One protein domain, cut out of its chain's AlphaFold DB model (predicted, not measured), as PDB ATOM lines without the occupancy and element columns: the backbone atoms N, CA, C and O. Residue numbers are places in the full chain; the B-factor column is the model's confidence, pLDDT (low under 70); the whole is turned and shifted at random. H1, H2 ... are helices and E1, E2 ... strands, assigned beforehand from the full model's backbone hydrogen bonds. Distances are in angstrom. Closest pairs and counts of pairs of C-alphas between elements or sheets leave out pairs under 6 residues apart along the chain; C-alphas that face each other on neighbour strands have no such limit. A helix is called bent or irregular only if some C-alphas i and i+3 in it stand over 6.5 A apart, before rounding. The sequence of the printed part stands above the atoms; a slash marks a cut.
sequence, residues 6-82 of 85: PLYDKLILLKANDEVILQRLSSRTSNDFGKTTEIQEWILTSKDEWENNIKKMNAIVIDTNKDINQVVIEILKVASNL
ATOM      1  N   PRO A   6      85.399 -98.898 -43.325       91.12
ATOM      2  CA  PRO A   6      86.299 -99.999 -42.977       91.12
ATOM      3  C   PRO A   6      87.029 -99.848 -41.633       91.12
ATOM      4  O   PRO A   6      87.609-100.819 -41.162       91.12
ATOM      5  N   LEU A   7      87.033 -98.656 -41.022       92.81
ATOM      6  CA  LEU A   7      87.665 -98.419 -39.719       92.81
ATOM      7  C   LEU A   7      86.794 -98.865 -38.534       92.81
ATOM      8  O   LEU A   7      87.253 -98.803 -37.397       92.81
ATOM      9  N   TYR A   8      85.551 -99.283 -38.778       91.81
ATOM     10  CA  TYR A   8      84.602 -99.672 -37.737       91.81
ATOM     11  C   TYR A   8      84.336-101.179 -37.770       91.81
ATOM     12  O   TYR A   8      84.049-101.743 -38.823       91.81
ATOM     13  N   ASP A   9      84.330-101.823 -36.600       92.69
ATOM     14  CA  ASP A   9      83.998-103.253 -36.474       92.69
ATOM     15  C   ASP A   9      82.530-103.556 -36.806       92.69
ATOM     16  O   ASP A   9      82.172-104.672 -37.187       92.69
ATOM     17  N   LYS A  10      81.653-102.569 -36.596       92.75
ATOM     18  CA  LYS A  10      80.209-102.688 -36.788       92.75
ATOM     19  C   LYS A  10      79.657-101.403 -37.380       92.75
ATOM     20  O   LYS A  10      79.954-100.310 -36.908       92.75
ATOM     21  N   LEU A  11      78.774-101.563 -38.357       95.00
ATOM     22  CA  LEU A  11      77.981-100.490 -38.937       95.00
ATOM     23  C   LEU A  11      76.512-100.742 -38.592       95.00
ATOM     24  O   LEU A  11      75.995-101.824 -38.864       95.00
ATOM     25  N   ILE A  12      75.845 -99.765 -37.979       96.56
ATOM     26  CA  ILE A  12      74.429 -99.854 -37.607       96.56
ATOM     27  C   ILE A  12      73.652 -98.804 -38.400       96.56
ATOM     28  O   ILE A  12      73.966 -97.617 -38.329       96.56
ATOM     29  N   LEU A  13      72.625 -99.236 -39.129       96.75
ATOM     30  CA  LEU A  13      71.684 -98.360 -39.821       96.75
ATOM     31  C   LEU A  13      70.404 -98.235 -38.992       96.75
ATOM     32  O   LEU A  13      69.658 -99.203 -38.860       96.75
ATOM     33  N   LEU A  14      70.130 -97.036 -38.479       97.38
ATOM     34  CA  LEU A  14      68.856 -96.716 -37.839       97.38
ATOM     35  C   LEU A  14      67.827 -96.370 -38.912       97.38
ATOM     36  O   LEU A  14      67.931 -95.331 -39.560       97.38
ATOM     37  N   LYS A  15      66.845 -97.248 -39.101       97.19
ATOM     38  CA  LYS A  15      65.794 -97.085 -40.104       97.19
ATOM     39  C   LYS A  15      64.481 -96.680 -39.441       97.19
ATOM     40  O   LYS A  15      64.122 -97.213 -38.397       97.19
ATOM     41  N   ALA A  16      63.755 -95.750 -40.042       97.00
ATOM     42  CA  ALA A  16      62.381 -95.403 -39.682       97.00
ATOM     43  C   ALA A  16      61.525 -95.370 -40.953       97.00
ATOM     44  O   ALA A  16      62.056 -95.259 -42.060       97.00
ATOM     45  N   ASN A  17      60.210 -95.503 -40.799       96.50
ATOM     46  CA  ASN A  17      59.285 -95.242 -41.892       96.50
ATOM     47  C   ASN A  17      59.154 -93.726 -42.129       96.50
ATOM     48  O   ASN A  17      59.585 -92.906 -41.311       96.50
ATOM     49  N   ASP A  18      58.578 -93.361 -43.268       96.38
ATOM     50  CA  ASP A  18      58.514 -91.966 -43.700       96.38
ATOM     51  C   ASP A  18      57.678 -91.117 -42.733       96.38
ATOM     52  O   ASP A  18      58.099 -90.027 -42.354       96.38
ATOM     53  N   GLU A  19      56.557 -91.646 -42.235       96.00
ATOM     54  CA  GLU A  19      55.689 -90.969 -41.262       96.00
ATOM     55  C   GLU A  19      56.448 -90.558 -39.992       96.00
ATOM     56  O   GLU A  19      56.389 -89.401 -39.567       96.00
ATOM     57  N   VAL A  20      57.223 -91.478 -39.412       96.12
ATOM     58  CA  VAL A  20      58.034 -91.227 -38.215       96.12
ATOM     59  C   VAL A  20      59.146 -90.219 -38.509       96.12
ATOM     60  O   VAL A  20      59.435 -89.360 -37.672       96.12
ATOM     61  N   ILE A  21      59.769 -90.278 -39.689       95.50
ATOM     62  CA  ILE A  21      60.801 -89.310 -40.093       95.50
ATOM     63  C   ILE A  21      60.203 -87.906 -40.198       95.50
ATOM     64  O   ILE A  21      60.735 -86.977 -39.587       95.50
ATOM     65  N   LEU A  22      59.085 -87.747 -40.906       95.81
ATOM     66  CA  LEU A  22      58.406 -86.462 -41.086       95.81
ATOM     67  C   LEU A  22      57.941 -85.873 -39.750       95.81
ATOM     68  O   LEU A  22      58.158 -84.687 -39.477       95.81
ATOM     69  N   GLN A  23      57.373 -86.709 -38.877       95.25
ATOM     70  CA  GLN A  23      56.968 -86.310 -37.531       95.25
ATOM     71  C   GLN A  23      58.167 -85.803 -36.711       95.25
ATOM     72  O   GLN A  23      58.097 -84.735 -36.096       95.25
ATOM     73  N   ARG A  24      59.291 -86.533 -36.709       93.94
ATOM     74  CA  ARG A  24      60.521 -86.148 -35.988       93.94
ATOM     75  C   ARG A  24      61.160 -84.880 -36.555       93.94
ATOM     76  O   ARG A  24      61.621 -84.033 -35.792       93.94
ATOM     77  N   LEU A  25      61.175 -84.721 -37.878       94.81
ATOM     78  CA  LEU A  25      61.691 -83.521 -38.536       94.81
ATOM     79  C   LEU A  25      60.876 -82.271 -38.187       94.81
ATOM     80  O   LEU A  25      61.457 -81.218 -37.931       94.81
ATOM     81  N   SER A  26      59.552 -82.409 -38.126       93.31
ATOM     82  CA  SER A  26      58.633 -81.305 -37.826       93.31
ATOM     83  C   SER A  26      58.643 -80.912 -36.344       93.31
ATOM     84  O   SER A  26      58.491 -79.739 -36.013       93.31
ATOM     85  N   SER A  27      58.841 -81.880 -35.443       93.62
ATOM     86  CA  SER A  27      58.754 -81.674 -33.986       93.62
ATOM     87  C   SER A  27      60.066 -81.267 -33.310       93.62
ATOM     88  O   SER A  27      60.053 -80.820 -32.162       93.62
ATOM     89  N   ARG A  28      61.215 -81.398 -33.982       93.00
ATOM     90  CA  ARG A  28      62.512 -81.054 -33.382       93.00
ATOM     91  C   ARG A  28      62.645 -79.545 -33.136       93.00
ATOM     92  O   ARG A  28      62.411 -78.714 -34.015       93.00
ATOM     93  N   THR A  29      63.108 -79.190 -31.945       92.94
ATOM     94  CA  THR A  29      63.288 -77.792 -31.518       92.94
ATOM     95  C   THR A  29      64.702 -77.266 -31.748       92.94
ATOM     96  O   THR A  29      64.911 -76.060 -31.741       92.94
ATOM     97  N   SER A  30      65.672 -78.152 -31.976       92.50
ATOM     98  CA  SER A  30      67.100 -77.818 -32.008       92.50
ATOM     99  C   SER A  30      67.672 -77.516 -33.396       92.50
ATOM    100  O   SER A  30      68.817 -77.084 -33.492       92.50
ATOM    101  N   ASN A  31      66.933 -77.790 -34.476       90.62
ATOM    102  CA  ASN A  31      67.437 -77.657 -35.845       90.62
ATOM    103  C   ASN A  31      66.306 -77.344 -36.833       90.62
ATOM    104  O   ASN A  31      65.318 -78.080 -36.917       90.62
ATOM    105  N   ASP A  32      66.483 -76.302 -37.639       90.00
ATOM    106  CA  ASP A  32      65.467 -75.850 -38.588       90.00
ATOM    107  C   ASP A  32      65.448 -76.600 -39.918       90.00
ATOM    108  O   ASP A  32      64.399 -76.627 -40.539       90.00
ATOM    109  N   PHE A  33      66.528 -77.303 -40.289       92.56
ATOM    110  CA  PHE A  33      66.701 -78.004 -41.576       92.56
ATOM    111  C   PHE A  33      65.446 -78.733 -42.143       92.56
ATOM    112  O   PHE A  33      64.695 -78.089 -42.826       92.56
ATOM    113  N   GLY A  34      65.114 -80.009 -41.961       90.69
ATOM    114  CA  GLY A  34      63.956 -80.641 -42.639       90.69
ATOM    115  C   GLY A  34      62.532 -80.216 -42.211       90.69
ATOM    116  O   GLY A  34      61.670 -81.084 -42.135       90.69
ATOM    117  N   LYS A  35      62.255 -78.948 -41.875       92.19
ATOM    118  CA  LYS A  35      60.921 -78.498 -41.412       92.19
ATOM    119  C   LYS A  35      59.948 -78.118 -42.530       92.19
ATOM    120  O   LYS A  35      58.741 -78.168 -42.320       92.19
ATOM    121  N   THR A  36      60.444 -77.717 -43.695       93.19
ATOM    122  CA  THR A  36      59.600 -77.376 -44.850       93.19
ATOM    123  C   THR A  36      59.259 -78.624 -45.657       93.19
ATOM    124  O   THR A  36      60.128 -79.481 -45.823       93.19
ATOM    125  N   THR A  37      58.063 -78.675 -46.242       93.50
ATOM    126  CA  THR A  37      57.610 -79.785 -47.098       93.50
ATOM    127  C   THR A  37      58.586 -80.094 -48.236       93.50
ATOM    128  O   THR A  37      58.945 -81.248 -48.420       93.50
ATOM    129  N   GLU A  38      59.108 -79.074 -48.924       94.19
ATOM    130  CA  GLU A  38      60.063 -79.250 -50.030       94.19
ATOM    131  C   GLU A  38      61.328 -80.017 -49.599       94.19
ATOM    132  O   GLU A  38      61.738 -80.994 -50.224       94.19
ATOM    133  N   ILE A  39      61.925 -79.629 -48.467       94.75
ATOM    134  CA  ILE A  39      63.100 -80.321 -47.918       94.75
ATOM    135  C   ILE A  39      62.741 -81.724 -47.417       94.75
ATOM    136  O   ILE A  39      63.551 -82.642 -47.533       94.75
ATOM    137  N   GLN A  40      61.544 -81.921 -46.867       95.38
ATOM    138  CA  GLN A  40      61.079 -83.239 -46.438       95.38
ATOM    139  C   GLN A  40      60.942 -84.206 -47.619       95.38
ATOM    140  O   GLN A  40      61.443 -85.327 -47.546       95.38
ATOM    141  N   GLU A  41      60.346 -83.760 -48.722       95.00
ATOM    142  CA  GLU A  41      60.244 -84.529 -49.966       95.00
ATOM    143  C   GLU A  41      61.627 -84.865 -50.532       95.00
ATOM    144  O   GLU A  41      61.885 -86.007 -50.918       95.00
ATOM    145  N   TRP A  42      62.555 -83.903 -50.512       94.44
ATOM    146  CA  TRP A  42      63.939 -84.125 -50.930       94.44
ATOM    147  C   TRP A  42      64.656 -85.190 -50.081       94.44
ATOM    148  O   TRP A  42      65.331 -86.075 -50.621       94.44
ATOM    149  N   ILE A  43      64.473 -85.147 -48.755       94.62
ATOM    150  CA  ILE A  43      65.010 -86.150 -47.824       94.62
ATOM    151  C   ILE A  43      64.444 -87.534 -48.150       94.62
ATOM    152  O   ILE A  43      65.216 -88.483 -48.286       94.62
ATOM    153  N   LEU A  44      63.120 -87.659 -48.288       95.12
ATOM    154  CA  LEU A  44      62.472 -88.946 -48.551       95.12
ATOM    155  C   LEU A  44      62.853 -89.516 -49.924       95.12
ATOM    156  O   LEU A  44      63.096 -90.714 -50.034       95.12
ATOM    157  N   THR A  45      63.006 -88.663 -50.940       94.38
ATOM    158  CA  THR A  45      63.442 -89.077 -52.286       94.38
ATOM    159  C   THR A  45      64.836 -89.705 -52.260       94.38
ATOM    160  O   THR A  45      65.087 -90.708 -52.922       94.38
ATOM    161  N   SER A  46      65.744 -89.140 -51.463       92.75
ATOM    162  CA  SER A  46      67.138 -89.602 -51.379       92.75
ATOM    163  C   SER A  46      67.334 -90.750 -50.377       92.75
ATOM    164  O   SER A  46      68.359 -91.438 -50.398       92.75
ATOM    165  N   LYS A  47      66.368 -90.956 -49.474       94.38
ATOM    166  CA  LYS A  47      66.460 -91.890 -48.346       94.38
ATOM    167  C   LYS A  47      66.679 -93.326 -48.799       94.38
ATOM    168  O   LYS A  47      67.610 -93.972 -48.325       94.38
ATOM    169  N   ASP A  48      65.832 -93.833 -49.687       92.94
ATOM    170  CA  ASP A  48      65.830 -95.261 -50.010       92.94
ATOM    171  C   ASP A  48      67.106 -95.683 -50.747       92.94
ATOM    172  O   ASP A  48      67.668 -96.745 -50.467       92.94
ATOM    173  N   GLU A  49      67.618 -94.830 -51.639       94.19
ATOM    174  CA  GLU A  49      68.908 -95.051 -52.292       94.19
ATOM    175  C   GLU A  49      70.046 -95.089 -51.264       94.19
ATOM    176  O   GLU A  49      70.850 -96.028 -51.247       94.19
ATOM    177  N   TRP A  50      70.088 -94.101 -50.366       94.75
ATOM    178  CA  TRP A  50      71.115 -94.015 -49.335       94.75
ATOM    179  C   TRP A  50      71.077 -95.217 -48.380       94.75
ATOM    180  O   TRP A  50      72.106 -95.858 -48.158       94.75
ATOM    181  N   GLU A  51      69.898 -95.592 -47.876       95.44
ATOM    182  CA  GLU A  51      69.723 -96.761 -47.009       95.44
ATOM    183  C   GLU A  51      70.172 -98.053 -47.697       95.44
ATOM    184  O   GLU A  51      70.809 -98.905 -47.073       95.44
ATOM    185  N   ASN A  52      69.864 -98.216 -48.985       94.56
ATOM    186  CA  ASN A  52      70.281 -99.388 -49.748       94.56
ATOM    187  C   ASN A  52      71.800 -99.434 -49.945       94.56
ATOM    188  O   ASN A  52      72.388-100.515 -49.878       94.56
ATOM    189  N   ASN A  53      72.453 -98.287 -50.129       93.69
ATOM    190  CA  ASN A  53      73.911 -98.213 -50.199       93.69
ATOM    191  C   ASN A  53      74.568 -98.571 -48.858       93.69
ATOM    192  O   ASN A  53      75.528 -99.339 -48.843       93.69
ATOM    193  N   ILE A  54      74.007 -98.112 -47.736       93.69
ATOM    194  CA  ILE A  54      74.481 -98.481 -46.396       93.69
ATOM    195  C   ILE A  54      74.295 -99.982 -46.130       93.69
ATOM    196  O   ILE A  54      75.213-100.643 -45.650       93.69
ATOM    197  N   LYS A  55      73.146-100.564 -46.498       92.94
ATOM    198  CA  LYS A  55      72.906-102.013 -46.353       92.94
ATOM    199  C   LYS A  55      73.935-102.861 -47.099       92.94
ATOM    200  O   LYS A  55      74.374-103.879 -46.572       92.94
ATOM    201  N   LYS A  56      74.363-102.434 -48.294       93.31
ATOM    202  CA  LYS A  56      75.409-103.122 -49.079       93.31
ATOM    203  C   LYS A  56      76.770-103.154 -48.371       93.31
ATOM    204  O   LYS A  56      77.598-103.987 -48.714       93.31
ATOM    205  N   MET A  57      76.990-102.303 -47.368       92.06
ATOM    206  CA  MET A  57      78.211-102.261 -46.550       92.06
ATOM    207  C   MET A  57      78.128-103.168 -45.314       92.06
ATOM    208  O   MET A  57      78.807-102.923 -44.322       92.06
ATOM    209  N   ASN A  58      77.285-104.207 -45.359       91.50
ATOM    210  CA  ASN A  58      77.047-105.136 -44.250       91.50
ATOM    211  C   ASN A  58      76.538-104.442 -42.970       91.50
ATOM    212  O   ASN A  58      76.857-104.845 -41.851       91.50
ATOM    213  N   ALA A  59      75.755-103.371 -43.137       94.81
ATOM    214  CA  ALA A  59      75.149-102.672 -42.016       94.81
ATOM    215  C   ALA A  59      74.067-103.527 -41.344       94.81
ATOM    216  O   ALA A  59      73.191-104.091 -42.004       94.81
ATOM    217  N   ILE A  60      74.075-103.538 -40.015       96.38
ATOM    218  CA  ILE A  60      73.016-104.121 -39.198       96.38
ATOM    219  C   ILE A  60      71.879-103.105 -39.126       96.38
ATOM    220  O   ILE A  60      72.047-102.002 -38.607       96.38
ATOM    221  N   VAL A  61      70.722-103.465 -39.674       97.06
ATOM    222  CA  VAL A  61      69.561-102.573 -39.720       97.06
ATOM    223  C   VAL A  61      68.763-102.708 -38.430       97.06
ATOM    224  O   VAL A  61      68.315-103.801 -38.092       97.06
ATOM    225  N   ILE A  62      68.556-101.591 -37.738       97.50
ATOM    226  CA  ILE A  62      67.710-101.502 -36.548       97.50
ATOM    227  C   ILE A  62      66.508-100.624 -36.875       97.50
ATOM    228  O   ILE A  62      66.652 -99.464 -37.263       97.50
ATOM    229  N   ASP A  63      65.318-101.190 -36.701       97.12
ATOM    230  CA  ASP A  63      64.062-100.461 -36.831       97.12
ATOM    231  C   ASP A  63      63.850 -99.520 -35.637       97.12
ATOM    232  O   ASP A  63      63.919 -99.938 -34.481       97.12
ATOM    233  N   THR A  64      63.564 -98.255 -35.922       97.88
ATOM    234  CA  THR A  64      63.343 -97.183 -34.946       97.88
ATOM    235  C   THR A  64      61.915 -96.642 -34.959       97.88
ATOM    236  O   THR A  64      61.664 -95.596 -34.361       97.88
ATOM    237  N   ASN A  65      60.971 -97.356 -35.583       97.00
ATOM    238  CA  ASN A  65      59.530 -97.082 -35.467       97.00
ATOM    239  C   ASN A  65      58.948 -97.440 -34.082       97.00
ATOM    240  O   ASN A  65      57.767 -97.225 -33.825       97.00
ATOM    241  N   LYS A  66      59.773 -97.996 -33.192       94.19
ATOM    242  CA  LYS A  66      59.417 -98.472 -31.852       94.19
ATOM    243  C   LYS A  66      59.917 -97.547 -30.739       94.19
ATOM    244  O   LYS A  66      60.579 -96.541 -30.996       94.19
ATOM    245  N   ASP A  67      59.619 -97.921 -29.495       95.56
ATOM    246  CA  ASP A  67      60.058 -97.193 -28.303       95.56
ATOM    247  C   ASP A  67      61.590 -97.083 -28.213       95.56
ATOM    248  O   ASP A  67      62.328 -98.021 -28.539       95.56
ATOM    249  N   ILE A  68      62.069 -95.943 -27.711       95.38
ATOM    250  CA  ILE A  68      63.500 -95.649 -27.607       95.38
ATOM    251  C   ILE A  68      64.245 -96.688 -26.764       95.38
ATOM    252  O   ILE A  68      65.353 -97.076 -27.131       95.38
ATOM    253  N   ASN A  69      63.645 -97.207 -25.688       97.44
ATOM    254  CA  ASN A  69      64.311 -98.194 -24.841       97.44
ATOM    255  C   ASN A  69      64.530 -99.506 -25.598       97.44
ATOM    256  O   ASN A  69      65.574-100.138 -25.454       97.44
ATOM    257  N   GLN A  70      63.586 -99.896 -26.458       97.06
ATOM    258  CA  GLN A  70      63.729-101.086 -27.296       97.06
ATOM    259  C   GLN A  70      64.835-100.907 -28.343       97.06
ATOM    260  O   GLN A  70      65.651-101.807 -28.529       97.06
ATOM    261  N   VAL A  71      64.901 -99.734 -28.986       97.44
ATOM    262  CA  VAL A  71      65.987 -99.390 -29.923       97.44
ATOM    263  C   VAL A  71      67.345 -99.454 -29.223       97.44
ATOM    264  O   VAL A  71      68.271-100.088 -29.726       97.44
ATOM    265  N   VAL A  72      67.461 -98.841 -28.041       97.25
ATOM    266  CA  VAL A  72      68.696 -98.828 -27.244       97.25
ATOM    267  C   VAL A  72      69.121-100.246 -26.870       97.25
ATOM    268  O   VAL A  72      70.284-100.599 -27.052       97.25
ATOM    269  N   ILE A  73      68.192-101.087 -26.408       96.31
ATOM    270  CA  ILE A  73      68.480-102.490 -26.078       96.31
ATOM    271  C   ILE A  73      69.029-103.246 -27.295       96.31
ATOM    272  O   ILE A  73      69.965-104.030 -27.154       96.31
ATOM    273  N   GLU A  74      68.483-103.029 -28.491       96.19
ATOM    274  CA  GLU A  74      68.978-103.679 -29.709       96.19
ATOM    275  C   GLU A  74      70.369-103.197 -30.116       96.19
ATOM    276  O   GLU A  74      71.227-104.025 -30.427       96.19
ATOM    277  N   ILE A  75      70.628-101.890 -30.038       96.06
ATOM    278  CA  ILE A  75      71.966-101.331 -30.274       96.06
ATOM    279  C   ILE A  75      72.966-101.943 -29.289       96.06
ATOM    280  O   ILE A  75      74.030-102.402 -29.700       96.06
ATOM    281  N   LEU A  76      72.612-102.007 -28.002       95.62
ATOM    282  CA  LEU A  76      73.462-102.597 -26.972       95.62
ATOM    283  C   LEU A  76      73.706-104.085 -27.221       95.62
ATOM    284  O   LEU A  76      74.830-104.533 -27.062       95.62
ATOM    285  N   LYS A  77      72.718-104.861 -27.676       94.00
ATOM    286  CA  LYS A  77      72.943-106.268 -28.059       94.00
ATOM    287  C   LYS A  77      73.942-106.394 -29.209       94.00
ATOM    288  O   LYS A  77      74.811-107.261 -29.182       94.00
ATOM    289  N   VAL A  78      73.843-105.522 -30.212       93.19
ATOM    290  CA  VAL A  78      74.776-105.507 -31.346       93.19
ATOM    291  C   VAL A  78      76.185-105.118 -30.894       93.19
ATOM    292  O   VAL A  78      77.152-105.763 -31.316       93.19
ATOM    293  N   ALA A  79      76.295-104.107 -30.031       90.50
ATOM    294  CA  ALA A  79      77.555-103.582 -29.514       90.50
ATOM    295  C   ALA A  79      78.229-104.539 -28.519       90.50
ATOM    296  O   ALA A  79      79.409-104.825 -28.670       90.50
ATOM    297  N   SER A  80      77.493-105.096 -27.557       86.69
ATOM    298  CA  SER A  80      78.018-105.995 -26.516       86.69
ATOM    299  C   SER A  80      78.463-107.356 -27.044       86.69
ATOM    300  O   SER A  80      79.242-108.039 -26.389       86.69
ATOM    301  N   ASN A  81      78.055-107.740 -28.257       67.31
ATOM    302  CA  ASN A  81      78.633-108.879 -28.975       67.31
ATOM    303  C   ASN A  81      80.058-108.576 -29.511       67.31
ATOM    304  O   ASN A  81      80.437-109.087 -30.568       67.31
ATOM    305  N   LEU A  82      80.826-107.708 -28.838       55.59
ATOM    306  CA  LEU A  82      82.236-107.426 -29.109       55.59
ATOM    307  C   LEU A  82      83.128-108.111 -28.063       55.59
ATOM    308  O   LEU A  82      83.194-107.704 -26.908       55.59
TER     309      LEU A  82
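What this domain is: This is residues 6 to 82 of the 85 residues of an uncharacterized protein of Candidatus Falkowbacteria bacterium (UniProt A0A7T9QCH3). Two short parallel strands, E1 and E2, lie side by side in the middle, with H3 over one face of the pair and H2b, the second arm of the bent helix H2, over the other. H1 and the first arm, H2a, make a loose helical hairpin at one end of the long axis, beyond the strands. The printed part has 77 residues, with three named helices and two named strands in the order E1, H1, H2, E2, H3; the class is mostly helix, and the sheet, E1 next to E2, is parallel. The whole is only just loose, close to compact, with a radius of gyration of the C-alphas of 14.2 A, and only just elongated, spanning 41 by 27 by 19 A.

Where its parts are: Find C-alpha 12 at (74.429, -99.854, -37.607), where E1 begins; it runs to residue 15. After it comes H1, residues 18 to 27, 14.2 A long. H2, residues 37 to 55, was assigned as one helix by its hydrogen bonds but is bent: C-alphas 45 and 48 are 7.0 A apart. Its arms are H2a, residues 37 to 45, 12.1 A, beginning at C-alpha 37 (57.610, -79.785, -47.098), and H2b, residues 48 to 55, 10.4 A. E2 follows at residues 60 to 63, then H3, residues 68 to 80, 17.9 A, ending at C-alpha 80 (78.018, -105.995, -26.516).

How they stand to each other: Look first at E1 and E2, parallel neighbours at 29 degrees, where N 13 and O 60 are 2.9 A apart and N 62 and O 13 also 2.9 A, within hydrogen-bond range. E1, H1 with H2, and E2 form a strand-helix-strand unit, two parallel strands joined through helices, with a right-handed crossover. The closest C-alphas of E1 and H2b are those of Leu 13 and Ile 54, 7.1 A; those of E2 and H3 are Ile 62 and Val 71, 7.2 A. H1 and H2a, a helical hairpin, only just touch, with 3 pairs of C-alphas within 8 A, the closest being Leu 22 and Gln 40, 6.8 A. They run opposite ways at a tilt of 37 degrees, only just steep. The lines of H2a and H2b stand at a steep tilt of 44 degrees. H2b and H3 are apart, and so are H1 and H3. In H1, H2a, H2b and H3 every O i to N i+4 pair is within hydrogen-bond range.

The domain as a whole: The two C-alphas farthest apart, those of Glu 38 and Leu 82, are 41.5 A apart. The printed part has no cut and no long link; H1 to H2 is short, with 9 residues between, and the others are tight. The mean pLDDT of the printed part is 93.6, and residues 81 to 82 are under 70.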